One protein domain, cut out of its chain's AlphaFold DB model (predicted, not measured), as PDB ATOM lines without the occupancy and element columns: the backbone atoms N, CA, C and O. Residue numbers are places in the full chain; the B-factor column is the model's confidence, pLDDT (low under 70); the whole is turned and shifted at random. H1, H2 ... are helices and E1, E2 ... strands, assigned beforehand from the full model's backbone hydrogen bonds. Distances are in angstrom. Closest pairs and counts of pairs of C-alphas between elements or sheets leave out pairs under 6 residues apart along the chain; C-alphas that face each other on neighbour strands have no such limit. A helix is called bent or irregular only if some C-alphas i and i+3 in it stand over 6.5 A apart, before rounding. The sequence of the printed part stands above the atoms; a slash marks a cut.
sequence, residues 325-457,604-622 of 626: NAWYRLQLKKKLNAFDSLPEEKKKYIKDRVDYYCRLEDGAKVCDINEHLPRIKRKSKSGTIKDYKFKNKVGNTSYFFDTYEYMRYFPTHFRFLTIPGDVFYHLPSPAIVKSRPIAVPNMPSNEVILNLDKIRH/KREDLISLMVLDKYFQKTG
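Overview. This is residues 325 to 457 and 604 to 622 of the 626 residues of a protein of Prevotellaceae bacterium MN60 (UniProt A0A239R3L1). A small twisted sheet of four short strands, E1, E2, E3 and E5, sits beside one long helix, H6, on which H1, H2 and H4 pack crosswise. H1 and H2 lie toward one end of the long axis, and residues 370 to 375 stick out at the other. The printed part has 152 residues with six named helices and five named strands, in the order H1 H2 H3 E1 H4 E2 E3 E4 E5 H5 H6. The sheet runs E1 E2 E3 E5 and is mixed; the class is mixed, helices and strands. The whole is compact, with a radius of gyration of the C-alphas of 15.0 A and spans of 47 by 38 by 33 A.

Along the chain. H1, residues 325 to 337, begins at C-alpha 325 (159.426, 187.641, 143.346) and measures 19.2 A; it is only just irregular, with C-alphas 330 and 333 6.8 A apart. H2, residues 344 to 357, measures 19.9 A. H3 is residues 374 to 377 and E1 residues 381 to 384. H4, residues 397 to 407, measures 15.4 A. E2 is residues 415 to 419, 13.9 A; E3 is 431 to 433, E4 435 to 437, E5 447 to 449 and H5 454 to 457. H6, residues 604 to 620, measures 24.2 A and ends at C-alpha 620 (137.375, 183.498, 136.291).

Arrangement. The hub is H6. It touches H2 at a steep tilt of 57 degrees, closest at the C-alphas of Val 354 and Val 613, 5.2 A. It touches H4 about perpendicular, at 75 degrees, closest at C-alphas 406 and 611, 6.1 A. H1 touches it with residues 335 to 336 alone, at 84 degrees, closest at C-alphas 335 and 608, 7.0 A. H6 is on the sheet, at the sheet's level with a height of 2.9 A. E1 and E2 are antiparallel, with N 381 and O 418 2.8 A apart. E2 and E3 are parallel, with N 432 and O 417 at 2.8 A, as are E3 and E5, with N 448 and O 431 at 2.8 A. E4 pairs with no named strand. H2 only grazes the sheet. H5 only just touches H4, with 3 pairs of C-alphas within 8 A, closest at 402 and 454, 7.1 A. H3 touches no helix. Every O i to N i+4 pair is within hydrogen-bond range in H2 and H6, with 7 of 9 in H1 and 6 of 7 in H4; H3 and H5 are too short for one.

Size, cuts and confidence. The C-alphas of Pro 343 and Glu 371 are the two farthest apart, 47.9 A. Residues 458 to 603 are not printed, and C-alphas 457 and 604 are 18.2 A apart across this cut. The links H2 to H3, E1 to H4 and E2 to E3 are long. Residues 369 to 378 have pLDDT under 70.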
ATOM      1  N   ASN A 325     160.649 187.970 144.091       85.88
ATOM      2  CA  ASN A 325     159.426 187.641 143.346       85.88
ATOM      3  C   ASN A 325     159.152 188.575 142.155       85.88
ATOM      4  O   ASN A 325     158.429 188.194 141.241       85.88
ATOM      5  N   ALA A 326     159.733 189.781 142.138       85.94
ATOM      6  CA  ALA A 326     159.635 190.692 140.997       85.94
ATOM      7  C   ALA A 326     160.169 190.054 139.701       85.94
ATOM      8  O   ALA A 326     159.540 190.185 138.657       85.94
ATOM      9  N   TRP A 327     161.260 189.285 139.780       86.88
ATOM     10  CA  TRP A 327     161.831 188.587 138.625       86.88
ATOM     11  C   TRP A 327     160.868 187.548 138.039       86.88
ATOM     12  O   TRP A 327     160.693 187.473 136.827       86.88
ATOM     13  N   TYR A 328     160.188 186.792 138.902       88.19
ATOM     14  CA  TYR A 328     159.187 185.803 138.497       88.19
ATOM     15  C   TYR A 328     157.976 186.469 137.837       88.19
ATOM     16  O   TYR A 328     157.533 186.027 136.780       88.19
ATOM     17  N   ARG A 329     157.497 187.585 138.397       88.44
ATOM     18  CA  ARG A 329     156.397 188.367 137.809       88.44
ATOM     19  C   ARG A 329     156.730 188.901 136.416       88.44
ATOM     20  O   ARG A 329     155.914 188.770 135.513       88.44
ATOM     21  N   LEU A 330     157.946 189.411 136.210       86.94
ATOM     22  CA  LEU A 330     158.407 189.852 134.885       86.94
ATOM     23  C   LEU A 330     158.455 188.702 133.864       86.94
ATOM     24  O   LEU A 330     158.303 188.922 132.665       86.94
ATOM     25  N   GLN A 331     158.645 187.464 134.325       90.12
ATOM     26  CA  GLN A 331     158.656 186.286 133.463       90.12
ATOM     27  C   GLN A 331     157.278 185.703 133.166       90.12
ATOM     28  O   GLN A 331     157.194 184.888 132.247       90.12
ATOM     29  N   LEU A 332     156.226 186.077 133.904       90.81
ATOM     30  CA  LEU A 332     154.896 185.491 133.723       90.81
ATOM     31  C   LEU A 332     154.422 185.670 132.278       90.81
ATOM     32  O   LEU A 332     154.167 184.677 131.604       90.81
ATOM     33  N   LYS A 333     154.437 186.909 131.768       86.69
ATOM     34  CA  LYS A 333     154.036 187.213 130.386       86.69
ATOM     35  C   LYS A 333     154.869 186.439 129.365       86.69
ATOM     36  O   LYS A 333     154.325 185.834 128.456       86.69
ATOM     37  N   LYS A 334     156.191 186.364 129.555       88.25
ATOM     38  CA  LYS A 334     157.071 185.576 128.675       88.25
ATOM     39  C   LYS A 334     156.717 184.083 128.679       88.25
ATOM     40  O   LYS A 334     156.786 183.448 127.633       88.25
ATOM     41  N   LYS A 335     156.391 183.512 129.841       89.00
ATOM     42  CA  LYS A 335     156.025 182.093 129.971       89.00
ATOM     43  C   LYS A 335     154.643 181.801 129.398       89.00
ATOM     44  O   LYS A 335     154.512 180.789 128.725       89.00
ATOM     45  N   LEU A 336     153.663 182.675 129.626       88.38
ATOM     46  CA  LEU A 336     152.332 182.546 129.035       88.38
ATOM     47  C   LEU A 336     152.399 182.708 127.511       88.38
ATOM     48  O   LEU A 336     151.938 181.825 126.809       88.38
ATOM     49  N   ASN A 337     153.112 183.710 126.990       86.75
ATOM     50  CA  ASN A 337     153.287 183.896 125.542       86.75
ATOM     51  C   ASN A 337     154.058 182.747 124.867       86.75
ATOM     52  O   ASN A 337     153.983 182.571 123.653       86.75
ATOM     53  N   ALA A 338     154.818 181.945 125.626       85.75
ATOM     54  CA  ALA A 338     155.447 180.743 125.082       85.75
ATOM     55  C   ALA A 338     154.417 179.672 124.678       85.75
ATOM     56  O   ALA A 338     154.775 178.751 123.951       85.75
ATOM     57  N   PHE A 339     153.165 179.778 125.134       91.06
ATOM     58  CA  PHE A 339     152.044 178.974 124.653       91.06
ATOM     59  C   PHE A 339     151.686 179.310 123.199       91.06
ATOM     60  O   PHE A 339     151.478 178.405 122.393       91.06
ATOM     61  N   ASP A 340     151.677 180.597 122.841       88.44
ATOM     62  CA  ASP A 340     151.226 181.072 121.526       88.44
ATOM     63  C   ASP A 340     152.122 180.591 120.379       88.44
ATOM     64  O   ASP A 340     151.656 180.428 119.249       88.44
ATOM     65  N   SER A 341     153.393 180.307 120.671       89.19
ATOM     66  CA  SER A 341     154.367 179.792 119.705       89.19
ATOM     67  C   SER A 341     154.366 178.266 119.551       89.19
ATOM     68  O   SER A 341     155.130 177.736 118.742       89.19
ATOM     69  N   LEU A 342     153.541 177.534 120.309       93.00
ATOM     70  CA  LEU A 342     153.439 176.079 120.183       93.00
ATOM     71  C   LEU A 342     152.611 175.669 118.946       93.00
ATOM     72  O   LEU A 342     151.713 176.398 118.534       93.00
ATOM     73  N   PRO A 343     152.846 174.471 118.380       95.38
ATOM     74  CA  PRO A 343     151.944 173.875 117.394       95.38
ATOM     75  C   PRO A 343     150.511 173.730 117.932       95.38
ATOM     76  O   PRO A 343     150.329 173.437 119.118       95.38
ATOM     77  N   GLU A 344     149.508 173.852 117.056       94.94
ATOM     78  CA  GLU A 344     148.081 173.830 117.431       94.94
ATOM     79  C   GLU A 344     147.661 172.569 118.195       94.94
ATOM     80  O   GLU A 344     146.919 172.650 119.170       94.94
ATOM     81  N   GLU A 345     148.210 171.406 117.842       94.00
ATOM     82  CA  GLU A 345     147.963 170.155 118.569       94.00
ATOM     83  C   GLU A 345     148.402 170.245 120.044       94.00
ATOM     84  O   GLU A 345     147.664 169.874 120.959       94.00
ATOM     85  N   LYS A 346     149.590 170.813 120.301       94.31
ATOM     86  CA  LYS A 346     150.112 170.990 121.666       94.31
ATOM     87  C   LYS A 346     149.330 172.050 122.431       94.31
ATOM     88  O   LYS A 346     149.130 171.887 123.635       94.31
ATOM     89  N   LYS A 347     148.895 173.115 121.749       95.94
ATOM     90  CA  LYS A 347     148.025 174.140 122.341       95.94
ATOM     91  C   LYS A 347     146.704 173.536 122.786       95.94
ATOM     92  O   LYS A 347     146.322 173.740 123.935       95.94
ATOM     93  N   LYS A 348     146.061 172.759 121.909       96.56
ATOM     94  CA  LYS A 348     144.814 172.052 122.206       96.56
ATOM     95  C   LYS A 348     144.980 171.150 123.428       96.56
ATOM     96  O   LYS A 348     144.282 171.354 124.408       96.56
ATOM     97  N   TYR A 349     145.990 170.277 123.438       96.38
ATOM     98  CA  TYR A 349     146.272 169.400 124.582       96.38
ATOM     99  C   TYR A 349     146.463 170.165 125.907       96.38
ATOM    100  O   TYR A 349     145.918 169.787 126.943       96.38
ATOM    101  N   ILE A 350     147.247 171.250 125.897       97.31
ATOM    102  CA  ILE A 350     147.478 172.070 127.097       97.31
ATOM    103  C   ILE A 350     146.180 172.740 127.552       97.31
ATOM    104  O   ILE A 350     145.886 172.724 128.746       97.31
ATOM    105  N   LYS A 351     145.405 173.304 126.620       97.00
ATOM    106  CA  LYS A 351     144.134 173.963 126.918       97.00
ATOM    107  C   LYS A 351     143.121 172.979 127.496       97.00
ATOM    108  O   LYS A 351     142.556 173.269 128.542       97.00
ATOM    109  N   ASP A 352     142.993 171.797 126.902       96.38
ATOM    110  CA  ASP A 352     142.103 170.738 127.384       96.38
ATOM    111  C   ASP A 352     142.457 170.336 128.828       96.38
ATOM    112  O   ASP A 352     141.571 170.185 129.668       96.38
ATOM    113  N   ARG A 353     143.752 170.256 129.175       97.00
ATOM    114  CA  ARG A 353     144.187 170.007 130.564       97.00
ATOM    115  C   ARG A 353     143.909 171.178 131.503       97.00
ATOM    116  O   ARG A 353     143.456 170.962 132.624       97.00
ATOM    117  N   VAL A 354     144.154 172.414 131.073       97.69
ATOM    118  CA  VAL A 354     143.823 173.612 131.867       97.69
ATOM    119  C   VAL A 354     142.320 173.671 132.146       97.69
ATOM    120  O   VAL A 354     141.913 173.929 133.281       97.69
ATOM    121  N   ASP A 355     141.502 173.375 131.139       96.06
ATOM    122  CA  ASP A 355     140.047 173.333 131.233       96.06
ATOM    123  C   ASP A 355     139.571 172.170 132.107       96.06
ATOM    124  O   ASP A 355     138.656 172.341 132.914       96.06
ATOM    125  N   TYR A 356     140.253 171.025 132.048       96.31
ATOM    126  CA  TYR A 356     140.003 169.912 132.951       96.31
ATOM    127  C   TYR A 356     140.242 170.303 134.415       96.31
ATOM    128  O   TYR A 356     139.378 170.036 135.252       96.31
ATOM    129  N   TYR A 357     141.369 170.944 134.742       97.38
ATOM    130  CA  TYR A 357     141.721 171.290 136.126       97.38
ATOM    131  C   TYR A 357     140.940 172.484 136.681       97.38
ATOM    132  O   TYR A 357     140.569 172.473 137.856       97.38
ATOM    133  N   CYS A 358     140.660 173.492 135.852       97.06
ATOM    134  CA  CYS A 358     139.947 174.707 136.236       97.06
ATOM    135  C   CYS A 358     138.614 174.808 135.480       97.06
ATOM    136  O   CYS A 358     138.551 175.316 134.357       97.06
ATOM    137  N   ARG A 359     137.543 174.346 136.137       95.06
ATOM    138  CA  ARG A 359     136.158 174.331 135.629       95.06
ATOM    139  C   ARG A 359     135.302 175.434 136.259       95.06
ATOM    140  O   ARG A 359     134.123 175.234 136.524       95.06
ATOM    141  N   LEU A 360     135.908 176.577 136.568       95.06
ATOM    142  CA  LEU A 360     135.180 177.711 137.131       95.06
ATOM    143  C   LEU A 360     134.322 178.401 136.069       95.06
ATOM    144  O   LEU A 360     134.761 178.593 134.930       95.06
ATOM    145  N   GLU A 361     133.134 178.828 136.485       92.50
ATOM    146  CA  GLU A 361     132.291 179.749 135.726       92.50
ATOM    147  C   GLU A 361     132.847 181.176 135.764       92.50
ATOM    148  O   GLU A 361     133.627 181.550 136.646       92.50
ATOM    149  N   ASP A 362     132.448 181.984 134.783       89.69
ATOM    150  CA  ASP A 362     132.777 183.405 134.759       89.69
ATOM    151  C   ASP A 362     132.101 184.147 135.918       89.69
ATOM    152  O   ASP A 362     130.909 183.990 136.171       89.69
ATOM    153  N   GLY A 363     132.870 184.980 136.624       87.94
ATOM    154  CA  GLY A 363     132.365 185.772 137.751       87.94
ATOM    155  C   GLY A 363     132.336 185.031 139.092       87.94
ATOM    156  O   GLY A 363     131.732 185.529 140.047       87.94
ATOM    157  N   ALA A 364     132.997 183.874 139.197       90.81
ATOM    158  CA  ALA A 364     133.110 183.121 140.440       90.81
ATOM    159  C   ALA A 364     133.749 183.976 141.556       90.81
ATOM    160  O   ALA A 364     134.775 184.624 141.363       90.81
ATOM    161  N   LYS A 365     133.163 183.986 142.758       87.31
ATOM    162  CA  LYS A 365     133.641 184.835 143.864       87.31
ATOM    163  C   LYS A 365     134.416 184.024 144.890       87.31
ATOM    164  O   LYS A 365     133.883 183.085 145.469       87.31
ATOM    165  N   VAL A 366     135.658 184.432 145.153       85.75
ATOM    166  CA  VAL A 366     136.478 183.856 146.229       85.75
ATOM    167  C   VAL A 366     135.988 184.407 147.566       85.75
ATOM    168  O   VAL A 366     136.327 185.529 147.950       85.75
ATOM    169  N   CYS A 367     135.193 183.611 148.271       80.88
ATOM    170  CA  CYS A 367     134.683 183.938 149.595       80.88
ATOM    171  C   CYS A 367     135.585 183.337 150.677       80.88
ATOM    172  O   CYS A 367     136.099 182.223 150.544       80.88
ATOM    173  N   ASP A 368     135.757 184.062 151.781       71.69
ATOM    174  CA  ASP A 368     136.345 183.474 152.979       71.69
ATOM    175  C   ASP A 368     135.374 182.415 153.530       71.69
ATOM    176  O   ASP A 368     134.159 182.623 153.571       71.69
ATOM    177  N   ILE A 369     135.892 181.247 153.921       66.81
ATOM    178  CA  ILE A 369     135.054 180.170 154.457       66.81
ATOM    179  C   ILE A 369     134.551 180.603 155.846       66.81
ATOM    180  O   ILE A 369     135.296 180.570 156.832       66.81
ATOM    181  N   ASN A 370     133.290 181.043 155.908       57.81
ATOM    182  CA  ASN A 370     132.601 181.450 157.136       57.81
ATOM    183  C   ASN A 370     132.399 180.271 158.113       57.81
ATOM    184  O   ASN A 370     132.609 179.103 157.788       57.81
ATOM    185  N   GLU A 371     132.010 180.595 159.350       48.38
ATOM    186  CA  GLU A 371     131.989 179.731 160.547       48.38
ATOM    187  C   GLU A 371     131.213 178.405 160.440       48.38
ATOM    188  O   GLU A 371     131.413 177.524 161.273       48.38
ATOM    189  N   HIS A 372     130.396 178.212 159.403       44.97
ATOM    190  CA  HIS A 372     129.517 177.048 159.255       44.97
ATOM    191  C   HIS A 372     130.227 175.724 158.916       44.97
ATOM    192  O   HIS A 372     129.604 174.669 158.993       44.97
ATOM    193  N   LEU A 373     131.532 175.733 158.607       56.47
ATOM    194  CA  LEU A 373     132.337 174.516 158.392       56.47
ATOM    195  C   LEU A 373     133.664 174.563 159.190       56.47
ATOM    196  O   LEU A 373     134.747 174.686 158.602       56.47
ATOM    197  N   PRO A 374     133.635 174.429 160.536       55.81
ATOM    198  CA  PRO A 374     134.798 174.651 161.410       55.81
ATOM    199  C   PRO A 374     136.015 173.774 161.078       55.81
ATOM    200  O   PRO A 374     137.164 174.195 161.232       55.81
ATOM    201  N   ARG A 375     135.772 172.547 160.596       60.69
ATOM    202  CA  ARG A 375     136.822 171.601 160.180       60.69
ATOM    203  C   ARG A 375     137.554 172.042 158.911       60.69
ATOM    204  O   ARG A 375     138.760 171.823 158.824       60.69
ATOM    205  N   ILE A 376     136.847 172.661 157.967       63.78
ATOM    206  CA  ILE A 376     137.419 173.145 156.704       63.78
ATOM    207  C   ILE A 376     138.155 174.463 156.949       63.78
ATOM    208  O   ILE A 376     139.307 174.594 156.546       63.78
ATOM    209  N   LYS A 377     137.561 175.382 157.727       61.12
ATOM    210  CA  LYS A 377     138.173 176.672 158.090       61.12
ATOM    211  C   LYS A 377     139.560 176.514 158.729       61.12
ATOM    212  O   LYS A 377     140.496 177.213 158.355       61.12
ATOM    213  N   ARG A 378     139.731 175.547 159.643       63.00
ATOM    214  CA  ARG A 378     141.035 175.243 160.277       63.00
ATOM    215  C   ARG A 378     142.094 174.712 159.302       63.00
ATOM    216  O   ARG A 378     143.279 174.755 159.619       63.00
ATOM    217  N   LYS A 379     141.671 174.183 158.152       75.00
ATOM    218  CA  LYS A 379     142.530 173.574 157.130       75.00
ATOM    219  C   LYS A 379     142.664 174.420 155.866       75.00
ATOM    220  O   LYS A 379     143.378 174.011 154.963       75.00
ATOM    221  N   SER A 380     142.030 175.586 155.796       83.69
ATOM    222  CA  SER A 380     142.067 176.469 154.630       83.69
ATOM    223  C   SER A 380     142.959 177.687 154.852       83.69
ATOM    224  O   SER A 380     143.079 178.181 155.974       83.69
ATOM    225  N   LYS A 381     143.520 178.229 153.770       87.31
ATOM    226  CA  LYS A 381     144.160 179.545 153.764       87.31
ATOM    227  C   LYS A 381     143.541 180.420 152.684       87.31
ATOM    228  O   LYS A 381     143.619 180.082 151.508       87.31
ATOM    229  N   SER A 382     142.989 181.555 153.095       89.00
ATOM    230  CA  SER A 382     142.552 182.626 152.205       89.00
ATOM    231  C   SER A 382     143.319 183.920 152.474       89.00
ATOM    232  O   SER A 382     143.957 184.087 153.525       89.00
ATOM    233  N   GLY A 383     143.305 184.817 151.492       89.50
ATOM    234  CA  GLY A 383     143.922 186.139 151.571       89.50
ATOM    235  C   GLY A 383     144.548 186.549 150.246       89.50
ATOM    236  O   GLY A 383     144.248 185.971 149.201       89.50
ATOM    237  N   THR A 384     145.425 187.551 150.289       93.06
ATOM    238  CA  THR A 384     146.180 187.968 149.103       93.06
ATOM    239  C   THR A 384     147.483 187.180 148.963       93.06
ATOM    240  O   THR A 384     148.028 186.679 149.952       93.06
ATOM    241  N   ILE A 385     148.051 187.111 147.755       92.88
ATOM    242  CA  ILE A 385     149.377 186.498 147.527       92.88
ATOM    243  C   ILE A 385     150.451 187.149 148.418       92.88
ATOM    244  O   ILE A 385     151.384 186.479 148.868       92.88
ATOM    245  N   LYS A 386     150.322 188.450 148.726       90.19
ATOM    246  CA  LYS A 386     151.211 189.163 149.657       90.19
ATOM    247  C   LYS A 386     151.255 188.494 151.035       90.19
ATOM    248  O   LYS A 386     152.339 188.398 151.621       90.19
ATOM    249  N   ASP A 387     150.109 188.013 151.511       87.38
ATOM    250  CA  ASP A 387     149.909 187.471 152.858       87.38
ATOM    251  C   ASP A 387     150.256 185.978 152.963       87.38
ATOM    252  O   ASP A 387     150.376 185.431 154.068       87.38
ATOM    253  N   TYR A 388     150.463 185.312 151.823       89.25
ATOM    254  CA  TYR A 388     150.854 183.909 151.770       89.25
ATOM    255  C   TYR A 388     152.348 183.739 152.058       89.25
ATOM    256  O   TYR A 388     153.210 183.779 151.178       89.25
ATOM    257  N   LYS A 389     152.667 183.592 153.345       87.00
ATOM    258  CA  LYS A 389     154.028 183.392 153.862       87.00
ATOM    259  C   LYS A 389     154.162 182.019 154.506       87.00
ATOM    260  O   LYS A 389     153.213 181.535 155.115       87.00
ATOM    261  N   PHE A 390     155.372 181.459 154.486       86.12
ATOM    262  CA  PHE A 390     155.666 180.157 155.095       86.12
ATOM    263  C   PHE A 390     155.305 180.085 156.583       86.12
ATOM    264  O   PHE A 390     154.781 179.073 157.036       86.12
ATOM    265  N   LYS A 391     155.514 181.178 157.333       84.00
ATOM    266  CA  LYS A 391     155.117 181.284 158.750       84.00
ATOM    267  C   LYS A 391     153.610 181.111 158.991       84.00
ATOM    268  O   LYS A 391     153.214 180.721 160.077       84.00
ATOM    269  N   ASN A 392     152.794 181.379 157.970       79.31
ATOM    270  CA  ASN A 392     151.333 181.319 158.008       79.31
ATOM    271  C   ASN A 392     150.795 180.188 157.112       79.31
ATOM    272  O   ASN A 392     149.666 180.280 156.620       79.31
ATOM    273  N   LYS A 393     151.621 179.172 156.822       83.75
ATOM    274  CA  LYS A 393     151.216 178.035 155.994       83.75
ATOM    275  C   LYS A 393     150.138 177.207 156.688       83.75
ATOM    276  O   LYS A 393     150.054 177.170 157.913       83.75
ATOM    277  N   VAL A 394     149.367 176.494 155.878       79.81
ATOM    278  CA  VAL A 394     148.373 175.520 156.328       79.81
ATOM    279  C   VAL A 394     148.711 174.178 155.678       79.81
ATOM    280  O   VAL A 394     149.212 174.152 154.555       79.81
ATOM    281  N   GLY A 395     148.485 173.074 156.392       80.38
ATOM    282  CA  GLY A 395     148.843 171.728 155.932       80.38
ATOM    283  C   GLY A 395     150.347 171.420 155.984       80.38
ATOM    284  O   GLY A 395     151.134 172.129 156.616       80.38
ATOM    285  N   ASN A 396     150.743 170.321 155.332       83.69
ATOM    286  CA  ASN A 396     152.146 169.904 155.279       83.69
ATOM    287  C   ASN A 396     152.996 170.901 154.478       83.69
ATOM    288  O   ASN A 396     152.518 171.605 153.591       83.69
ATOM    289  N   THR A 397     154.297 170.922 154.767       87.25
ATOM    290  CA  THR A 397     155.256 171.830 154.126       87.25
ATOM    291  C   THR A 397     155.299 171.702 152.596       87.25
ATOM    292  O   THR A 397     155.509 172.709 151.924       87.25
ATOM    293  N   SER A 398     155.076 170.502 152.049       89.00
ATOM    294  CA  SER A 398     155.036 170.253 150.602       89.00
ATOM    295  C   SER A 398     153.970 171.091 149.898       89.00
ATOM    296  O   SER A 398     154.312 171.811 148.968       89.00
ATOM    297  N   TYR A 399     152.733 171.095 150.408       90.62
ATOM    298  CA  TYR A 399     151.626 171.883 149.850       90.62
ATOM    299  C   TYR A 399     151.962 173.369 149.754       90.62
ATOM    300  O   TYR A 399     151.650 174.005 148.754       90.62
ATOM    301  N   PHE A 400     152.616 173.929 150.778       91.94
ATOM    302  CA  PHE A 400     153.019 175.331 150.734       91.94
ATOM    303  C   PHE A 400     153.980 175.602 149.579       91.94
ATOM    304  O   PHE A 400     153.783 176.562 148.842       91.94
ATOM    305  N   PHE A 401     155.017 174.778 149.424       92.38
ATOM    306  CA  PHE A 401     156.004 174.988 148.370       92.38
ATOM    307  C   PHE A 401     155.427 174.761 146.976       92.38
ATOM    308  O   PHE A 401     155.674 175.590 146.105       92.38
ATOM    309  N   ASP A 402     154.608 173.726 146.796       93.88
ATOM    310  CA  ASP A 402     153.949 173.429 145.521       93.88
ATOM    311  C   ASP A 402     153.026 174.571 145.071       93.88
ATOM    312  O   ASP A 402     153.059 174.988 143.913       93.88
ATOM    313  N   THR A 403     152.246 175.127 146.001       93.06
ATOM    314  CA  THR A 403     151.383 176.283 145.740       93.06
ATOM    315  C   THR A 403     152.208 177.554 145.504       93.06
ATOM    316  O   THR A 403     151.974 178.294 144.545       93.06
ATOM    317  N   TYR A 404     153.201 177.822 146.359       92.44
ATOM    318  CA  TYR A 404     154.030 179.031 146.294       92.44
ATOM    319  C   TYR A 404     154.877 179.111 145.017       92.44
ATOM    320  O   TYR A 404     155.065 180.212 144.490       92.44
ATOM    321  N   GLU A 405     155.357 177.968 144.510       93.19
ATOM    322  CA  GLU A 405     156.168 177.852 143.289       93.19
ATOM    323  C   GLU A 405     155.540 178.601 142.109       93.19
ATOM    324  O   GLU A 405     156.234 179.356 141.423       93.19
ATOM    325  N   TYR A 406     154.225 178.466 141.924       94.88
ATOM    326  CA  TYR A 406     153.510 179.096 140.814       94.88
ATOM    327  C   TYR A 406     152.791 180.387 141.219       94.88
ATOM    328  O   TYR A 406     152.801 181.354 140.459       94.88
ATOM    329  N   MET A 407     152.248 180.478 142.438       93.31
ATOM    330  CA  MET A 407     151.557 181.692 142.899       93.31
ATOM    331  C   MET A 407     152.438 182.949 142.876       93.31
ATOM    332  O   MET A 407     151.955 184.050 142.620       93.31
ATOM    333  N   ARG A 408     153.748 182.814 143.120       92.62
ATOM    334  CA  ARG A 408     154.686 183.952 143.151       92.62
ATOM    335  C   ARG A 408     154.831 184.701 141.819       92.62
ATOM    336  O   ARG A 408     155.352 185.818 141.830       92.62
ATOM    337  N   TYR A 409     154.389 184.106 140.708       94.81
ATOM    338  CA  TYR A 409     154.377 184.734 139.386       94.81
ATOM    339  C   TYR A 409     153.290 185.806 139.233       94.81
ATOM    340  O   TYR A 409     153.409 186.654 138.354       94.81
ATOM    341  N   PHE A 410     152.264 185.806 140.083       95.62
ATOM    342  CA  PHE A 410     151.097 186.677 139.940       95.62
ATOM    343  C   PHE A 410     151.200 187.954 140.799       95.62
ATOM    344  O   PHE A 410     152.021 188.017 141.733       95.62
ATOM    345  N   PRO A 411     150.416 189.009 140.499       94.88
ATOM    346  CA  PRO A 411     150.368 190.236 141.292       94.88
ATOM    347  C   PRO A 411     150.040 189.990 142.769       94.88
ATOM    348  O   PRO A 411     149.208 189.166 143.129       94.88
ATOM    349  N   THR A 412     150.687 190.735 143.668       93.38
ATOM    350  CA  THR A 412     150.605 190.460 145.113       93.38
ATOM    351  C   THR A 412     149.230 190.695 145.729       93.38
ATOM    352  O   THR A 412     148.960 190.151 146.795       93.38
ATOM    353  N   HIS A 413     148.399 191.532 145.105       93.38
ATOM    354  CA  HIS A 413     147.067 191.882 145.595       93.38
ATOM    355  C   HIS A 413     145.994 190.860 145.187       93.38
ATOM    356  O   HIS A 413     144.880 190.940 145.693       93.38
ATOM    357  N   PHE A 414     146.328 189.896 144.321       94.94
ATOM    358  CA  PHE A 414     145.388 188.857 143.915       94.94
ATOM    359  C   PHE A 414     144.982 188.002 145.115       94.94
ATOM    360  O   PHE A 414     145.818 187.596 145.928       94.94
ATOM    361  N   ARG A 415     143.683 187.744 145.230       94.44
ATOM    362  CA  ARG A 415     143.051 186.927 146.257       94.44
ATOM    363  C   ARG A 415     142.944 185.483 145.807       94.44
ATOM    364  O   ARG A 415     142.591 185.193 144.666       94.44
ATOM    365  N   PHE A 416     143.194 184.583 146.745       94.12
ATOM    366  CA  PHE A 416     143.085 183.148 146.541       94.12
ATOM    367  C   PHE A 416     142.521 182.472 147.791       94.12
ATOM    368  O   PHE A 416     142.578 183.018 148.898       94.12
ATOM    369  N   LEU A 417     142.013 181.261 147.599       93.50
ATOM    370  CA  LEU A 417     141.687 180.312 148.651       93.50
ATOM    371  C   LEU A 417     142.392 179.000 148.309       93.50
ATOM    372  O   LEU A 417     142.338 178.545 147.172       93.50
ATOM    373  N   THR A 418     143.071 178.390 149.274       92.75
ATOM    374  CA  THR A 418     143.638 177.045 149.130       92.75
ATOM    375  C   THR A 418     143.225 176.165 150.298       92.75
ATOM    376  O   THR A 418     143.182 176.617 151.447       92.75
ATOM    377  N   ILE A 419     142.924 174.903 149.999       91.88
ATOM    378  CA  ILE A 419     142.594 173.879 150.991       91.88
ATOM    379  C   ILE A 419     143.574 172.715 150.794       91.88
ATOM    380  O   ILE A 419     143.333 171.835 149.968       91.88
ATOM    381  N   PRO A 420     144.723 172.728 151.492       87.19
ATOM    382  CA  PRO A 420     145.699 171.646 151.435       87.19
ATOM    383  C   PRO A 420     145.156 170.340 152.032       87.19
ATOM    384  O   PRO A 420     144.423 170.341 153.023       87.19
ATOM    385  N   GLY A 421     145.616 169.216 151.481       87.81
ATOM    386  CA  GLY A 421     145.245 167.867 151.906       87.81
ATOM    387  C   GLY A 421     144.191 167.219 151.013       87.81
ATOM    388  O   GLY A 421     144.092 167.533 149.827       87.81
ATOM    389  N   ASP A 422     143.444 166.285 151.598       89.88
ATOM    390  CA  ASP A 422     142.483 165.447 150.884       89.88
ATOM    391  C   ASP A 422     141.118 166.152 150.820       89.88
ATOM    392  O   ASP A 422     140.483 166.401 151.853       89.88
ATOM    393  N   VAL A 423     140.671 166.466 149.604       91.06
ATOM    394  CA  VAL A 423     139.345 167.026 149.327       91.06
ATOM    395  C   VAL A 423     138.596 166.025 148.450       91.06
ATOM    396  O   VAL A 423     138.962 165.763 147.311       91.06
ATOM    397  N   PHE A 424     137.552 165.434 149.023       90.56
ATOM    398  CA  PHE A 424     136.685 164.424 148.400       90.56
ATOM    399  C   PHE A 424     135.206 164.837 148.518       90.56
ATOM    400  O   PHE A 424     134.300 164.012 148.565       90.56
ATOM    401  N   TYR A 425     134.964 166.145 148.611       89.75
ATOM    402  CA  TYR A 425     133.654 166.773 148.764       89.75
ATOM    403  C   TYR A 425     133.637 168.112 148.020       89.75
ATOM    404  O   TYR A 425     134.693 168.685 147.748       89.75
ATOM    405  N   HIS A 426     132.441 168.613 147.714       90.31
ATOM    406  CA  HIS A 426     132.264 169.888 147.022       90.31
ATOM    407  C   HIS A 426     132.396 171.086 147.969       90.31
ATOM    408  O   HIS A 426     131.990 171.041 149.134       90.31
ATOM    409  N   LEU A 427     132.970 172.168 147.455       89.25
ATOM    410  CA  LEU A 427     133.267 173.401 148.161       89.25
ATOM    411  C   LEU A 427     132.288 174.512 147.765       89.25
ATOM    412  O   LEU A 427     131.911 174.633 146.599       89.25
ATOM    413  N   PRO A 428     131.924 175.392 148.712       87.19
ATOM    414  CA  PRO A 428     131.021 176.511 148.448       87.19
ATOM    415  C   PRO A 428     131.705 177.711 147.772       87.19
ATOM    416  O   PRO A 428     131.036 178.680 147.427       87.19
ATOM    417  N   SER A 429     133.033 177.694 147.632       90.44
ATOM    418  CA  SER A 429     133.825 178.788 147.065       90.44
ATOM    419  C   SER A 429     134.979 178.223 146.237       90.44
ATOM    420  O   SER A 429     135.559 177.219 146.665       90.44
ATOM    421  N   PRO A 430     135.372 178.884 145.130       94.75
ATOM    422  CA  PRO A 430     136.553 178.532 144.351       94.75
ATOM    423  C   PRO A 430     137.788 178.392 145.236       94.75
ATOM    424  O   PRO A 430     138.128 179.320 145.973       94.75
ATOM    425  N   ALA A 431     138.455 177.244 145.168       94.94
ATOM    426  CA  ALA A 431     139.628 176.946 145.970       94.94
ATOM    427  C   ALA A 431     140.641 176.100 145.200       94.94
ATOM    428  O   ALA A 431     140.285 175.177 144.472       94.94
ATOM    429  N   ILE A 432     141.919 176.378 145.440       96.56
ATOM    430  CA  ILE A 432     143.043 175.580 144.957       96.56
ATOM    431  C   ILE A 432     143.213 174.363 145.873       96.56
ATOM    432  O   ILE A 432     143.497 174.513 147.072       96.56
ATOM    433  N   VAL A 433     143.075 173.170 145.305       95.62
ATOM    434  CA  VAL A 433     143.091 171.886 146.016       95.62
ATOM    435  C   VAL A 433     144.019 170.875 145.339       95.62
ATOM    436  O   VAL A 433     144.412 171.041 144.185       95.62
ATOM    437  N   LYS A 434     144.378 169.811 146.067       94.94
ATOM    438  CA  LYS A 434     145.135 168.668 145.521       94.94
ATOM    439  C   LYS A 434     144.223 167.696 144.774       94.94
ATOM    440  O   LYS A 434     144.594 167.174 143.724       94.94
ATOM    441  N   SER A 435     143.072 167.416 145.372       95.19
ATOM    442  CA  SER A 435     142.102 166.426 144.924       95.19
ATOM    443  C   SER A 435     140.694 167.000 144.925       95.19
ATOM    444  O   SER A 435     140.440 168.017 145.565       95.19
ATOM    445  N   ARG A 436     139.789 166.353 144.193       94.62
ATOM    446  CA  ARG A 436     138.344 166.597 144.244       94.62
ATOM    447  C   ARG A 436     137.575 165.328 143.869       94.62
ATOM    448  O   ARG A 436     138.176 164.443 143.253       94.62
ATOM    449  N   PRO A 437     136.269 165.231 144.176       95.19
ATOM    450  CA  PRO A 437     135.407 164.229 143.555       95.19
ATOM    451  C   PRO A 437     135.494 164.310 142.032       95.19
ATOM    452  O   PRO A 437     135.541 165.413 141.481       95.19
ATOM    453  N   ILE A 438     135.484 163.167 141.348       93.75
ATOM    454  CA  ILE A 438     135.373 163.147 139.888       93.75
ATOM    455  C   ILE A 438     134.020 163.754 139.522       93.75
ATOM    456  O   ILE A 438     132.963 163.172 139.759       93.75
ATOM    457  N   ALA A 439     134.066 164.975 138.998       78.50
ATOM    458  CA  ALA A 439     132.868 165.700 138.623       78.50
ATOM    459  C   ALA A 439     132.339 165.187 137.283       78.50
ATOM    460  O   ALA A 439     133.116 164.799 136.404       78.50
ATOM    461  N   VAL A 440     131.016 165.264 137.114       79.19
ATOM    462  CA  VAL A 440     130.355 165.000 135.833       79.19
ATOM    463  C   VAL A 440     131.049 165.828 134.739       79.19
ATOM    464  O   VAL A 440     131.317 167.017 134.958       79.19
ATOM    465  N   PRO A 441     131.392 165.224 133.586       79.25
ATOM    466  CA  PRO A 441     132.041 165.942 132.497       79.25
ATOM    467  C   PRO A 441     131.303 167.238 132.151       79.25
ATOM    468  O   PRO A 441     130.076 167.262 132.091       79.25
ATOM    469  N   ASN A 442     132.061 168.312 131.926       77.62
ATOM    470  CA  ASN A 442     131.566 169.648 131.561       77.62
ATOM    471  C   ASN A 442     130.724 170.387 132.619       77.62
ATOM    472  O   ASN A 442     130.242 171.478 132.331       77.62
ATOM    473  N   MET A 443     130.588 169.858 133.838       87.06
ATOM    474  CA  MET A 443     129.962 170.604 134.932       87.06
ATOM    475  C   MET A 443     130.966 171.536 135.629       87.06
ATOM    476  O   MET A 443     132.140 171.167 135.789       87.06
ATOM    477  N   PRO A 444     130.515 172.722 136.080       90.75
ATOM    478  CA  PRO A 444     131.318 173.615 136.898       90.75
ATOM    479  C   PRO A 444     131.815 172.945 138.177       90.75
ATOM    480  O   PRO A 444     131.129 172.113 138.772       90.75
ATOM    481  N   SER A 445     132.994 173.346 138.640       93.19
ATOM    482  CA  SER A 445     133.536 172.900 139.926       93.19
ATOM    483  C   SER A 445     134.351 174.014 140.568       93.19
ATOM    484  O   SER A 445     135.218 174.616 139.931       93.19
ATOM    485  N   ASN A 446     134.085 174.251 141.853       94.38
ATOM    486  CA  ASN A 446     134.838 175.187 142.686       94.38
ATOM    487  C   ASN A 446     136.222 174.642 143.073       94.38
ATOM    488  O   ASN A 446     137.097 175.392 143.506       94.38
ATOM    489  N   GLU A 447     136.440 173.342 142.920       95.50
ATOM    490  CA  GLU A 447     137.674 172.662 143.278       95.50
ATOM    491  C   GLU A 447     138.670 172.751 142.115       95.50
ATOM    492  O   GLU A 447     138.696 171.907 141.216       95.50
ATOM    493  N   VAL A 448     139.507 173.787 142.114       97.19
ATOM    494  CA  VAL A 448     140.550 173.956 141.098       97.19
ATOM    495  C   VAL A 448     141.768 173.128 141.482       97.19
ATOM    496  O   VAL A 448     142.434 173.391 142.486       97.19
ATOM    497  N   ILE A 449     142.064 172.113 140.674       97.44
ATOM    498  CA  ILE A 449     143.182 171.204 140.930       97.44
ATOM    499  C   ILE A 449     144.493 171.901 140.561       97.44
ATOM    500  O   ILE A 449     144.680 172.335 139.426       97.44
ATOM    501  N   LEU A 450     145.437 171.936 141.497       97.44
ATOM    502  CA  LEU A 450     146.843 172.231 141.221       97.44
ATOM    503  C   LEU A 450     147.687 170.995 141.551       97.44
ATOM    504  O   LEU A 450     147.290 170.156 142.363       97.44
ATOM    505  N   ASN A 451     148.858 170.863 140.929       95.12
ATOM    506  CA  ASN A 451     149.779 169.774 141.236       95.12
ATOM    507  C   ASN A 451     150.370 169.962 142.644       95.12
ATOM    508  O   ASN A 451     151.385 170.633 142.800       95.12
ATOM    509  N   LEU A 452     149.707 169.434 143.672       93.62
ATOM    510  CA  LEU A 452     150.100 169.584 145.074       93.62
ATOM    511  C   LEU A 452     150.574 168.258 145.674       93.62
ATOM    512  O   LEU A 452     150.167 167.179 145.249       93.62
ATOM    513  N   ASP A 453     151.421 168.359 146.698       89.75
ATOM    514  CA  ASP A 453     152.091 167.227 147.343       89.75
ATOM    515  C   ASP A 453     152.883 166.383 146.324       89.75
ATOM    516  O   ASP A 453     152.934 165.148 146.387       89.75
ATOM    517  N   LYS A 454     153.512 167.080 145.358       89.62
ATOM    518  CA  LYS A 454     154.145 166.493 144.163       89.62
ATOM    519  C   LYS A 454     155.183 165.448 144.533       89.62
ATOM    520  O   LYS A 454     155.240 164.381 143.932       89.62
ATOM    521  N   ILE A 455     155.972 165.742 145.568       84.25
ATOM    522  CA  ILE A 455     157.033 164.867 146.069       84.25
ATOM    523  C   ILE A 455     156.520 163.488 146.500       84.25
ATOM    524  O   ILE A 455     157.244 162.502 146.389       84.25
ATOM    525  N   ARG A 456     155.278 163.406 146.989       80.81
ATOM    526  CA  ARG A 456     154.674 162.148 147.430       80.81
ATOM    527  C   ARG A 456     154.020 161.397 146.276       80.81
ATOM    528  O   ARG A 456     154.073 160.172 146.247       80.81
ATOM    529  N   HIS A 457     153.381 162.124 145.365       83.88
ATOM    530  CA  HIS A 457     152.508 161.541 144.351       83.88
ATOM    531  C   HIS A 457     153.201 161.304 143.005       83.88
ATOM    532  O   HIS A 457     152.944 160.292 142.366       83.88
ATOM    533  N   LYS A 604     158.614 171.258 131.634       91.94
ATOM    534  CA  LYS A 604     158.322 172.575 131.030       91.94
ATOM    535  C   LYS A 604     156.834 172.729 130.711       91.94
ATOM    536  O   LYS A 604     156.278 173.803 130.924       91.94
ATOM    537  N   ARG A 605     156.205 171.657 130.219       94.31
ATOM    538  CA  ARG A 605     154.768 171.607 129.942       94.31
ATOM    539  C   ARG A 605     153.949 171.651 131.231       94.31
ATOM    540  O   ARG A 605     153.028 172.450 131.307       94.31
ATOM    541  N   GLU A 606     154.314 170.871 132.250       95.88
ATOM    542  CA  GLU A 606     153.609 170.879 133.542       95.88
ATOM    543  C   GLU A 606     153.704 172.238 134.255       95.88
ATOM    544  O   GLU A 606     152.721 172.703 134.836       95.88
ATOM    545  N   ASP A 607     154.857 172.911 134.166       94.69
ATOM    546  CA  ASP A 607     155.039 174.263 134.703       94.69
ATOM    547  C   ASP A 607     154.158 175.283 133.955       94.69
ATOM    548  O   ASP A 607     153.567 176.159 134.585       94.69
ATOM    549  N   LEU A 608     154.037 175.167 132.625       95.81
ATOM    550  CA  LEU A 608     153.157 176.022 131.823       95.81
ATOM    551  C   LEU A 608     151.678 175.781 132.156       95.81
ATOM    552  O   LEU A 608     150.967 176.743 132.430       95.81
ATOM    553  N   ILE A 609     151.235 174.520 132.209       97.56
ATOM    554  CA  ILE A 609     149.855 174.164 132.582       97.56
ATOM    555  C   ILE A 609     149.535 174.696 133.985       97.56
ATOM    556  O   ILE A 609     148.483 175.294 134.176       97.56
ATOM    557  N   SER A 610     150.446 174.561 134.955       97.69
ATOM    558  CA  SER A 610     150.237 175.077 136.320       97.69
ATOM    559  C   SER A 610     150.037 176.593 136.353       97.69
ATOM    560  O   SER A 610     149.153 177.087 137.054       97.69
ATOM    561  N   LEU A 611     150.824 177.341 135.573       97.38
ATOM    562  CA  LEU A 611     150.652 178.789 135.440       97.38
ATOM    563  C   LEU A 611     149.335 179.138 134.744       97.38
ATOM    564  O   LEU A 611     148.630 180.016 135.222       97.38
ATOM    565  N   MET A 612     148.975 178.437 133.669       97.62
ATOM    566  CA  MET A 612     147.726 178.681 132.941       97.62
ATOM    567  C   MET A 612     146.479 178.315 133.761       97.62
ATOM    568  O   MET A 612     145.469 179.003 133.667       97.62
ATOM    569  N   VAL A 613     146.543 177.285 134.612       98.19
ATOM    570  CA  VAL A 613     145.469 176.946 135.564       98.19
ATOM    571  C   VAL A 613     145.252 178.083 136.560       98.19
ATOM    572  O   VAL A 613     144.109 178.478 136.791       98.19
ATOM    573  N   LEU A 614     146.331 178.634 137.127       97.75
ATOM    574  CA  LEU A 614     146.233 179.775 138.038       97.75
ATOM    575  C   LEU A 614     145.785 181.052 137.320       97.75
ATOM    576  O   LEU A 614     144.962 181.785 137.858       97.75
ATOM    577  N   ASP A 615     146.274 181.302 136.108       96.88
ATOM    578  CA  ASP A 615     145.845 182.435 135.285       96.88
ATOM    579  C   ASP A 615     144.342 182.356 134.989       96.88
ATOM    580  O   ASP A 615     143.602 183.292 135.290       96.88
ATOM    581  N   LYS A 616     143.853 181.187 134.557       97.06
ATOM    582  CA  LYS A 616     142.420 180.937 134.372       97.06
ATOM    583  C   LYS A 616     141.638 181.092 135.679       97.06
ATOM    584  O   LYS A 616     140.574 181.701 135.671       97.06
ATOM    585  N   TYR A 617     142.153 180.594 136.807       97.44
ATOM    586  CA  TYR A 617     141.539 180.800 138.125       97.44
ATOM    587  C   TYR A 617     141.381 182.293 138.450       97.44
ATOM    588  O   TYR A 617     140.305 182.729 138.864       97.44
ATOM    589  N   PHE A 618     142.421 183.100 138.238       96.75
ATOM    590  CA  PHE A 618     142.365 184.533 138.515       96.75
ATOM    591  C   PHE A 618     141.444 185.272 137.540       96.75
ATOM    592  O   PHE A 618     140.627 186.071 137.984       96.75
ATOM    593  N   GLN A 619     141.465 184.938 136.248       95.62
ATOM    594  CA  GLN A 619     140.527 185.486 135.261       95.62
ATOM    595  C   GLN A 619     139.066 185.191 135.632       95.62
ATOM    596  O   GLN A 619     138.262 186.117 135.742       95.62
ATOM    597  N   LYS A 620     138.735 183.922 135.912       96.25
ATOM    598  CA  LYS A 620     137.375 183.498 136.291       96.25
ATOM    599  C   LYS A 620     136.907 184.104 137.613       96.25
ATOM    600  O   LYS A 620     135.708 184.280 137.806       96.25
ATOM    601  N   THR A 621     137.844 184.487 138.483       95.00
ATOM    602  CA  THR A 621     137.560 185.180 139.749       95.00
ATOM    603  C   THR A 621     137.636 186.708 139.670       95.00
ATOM    604  O   THR A 621     137.640 187.378 140.703       95.00
ATOM    605  N   GLY A 622     137.672 187.280 138.458       93.94
ATOM    606  CA  GLY A 622     137.618 188.730 138.229       93.94
ATOM    607  C   GLY A 622     138.943 189.465 138.458       93.94
ATOM    608  O   GLY A 622     138.945 190.654 138.763       93.94
TER     609      GLY A 622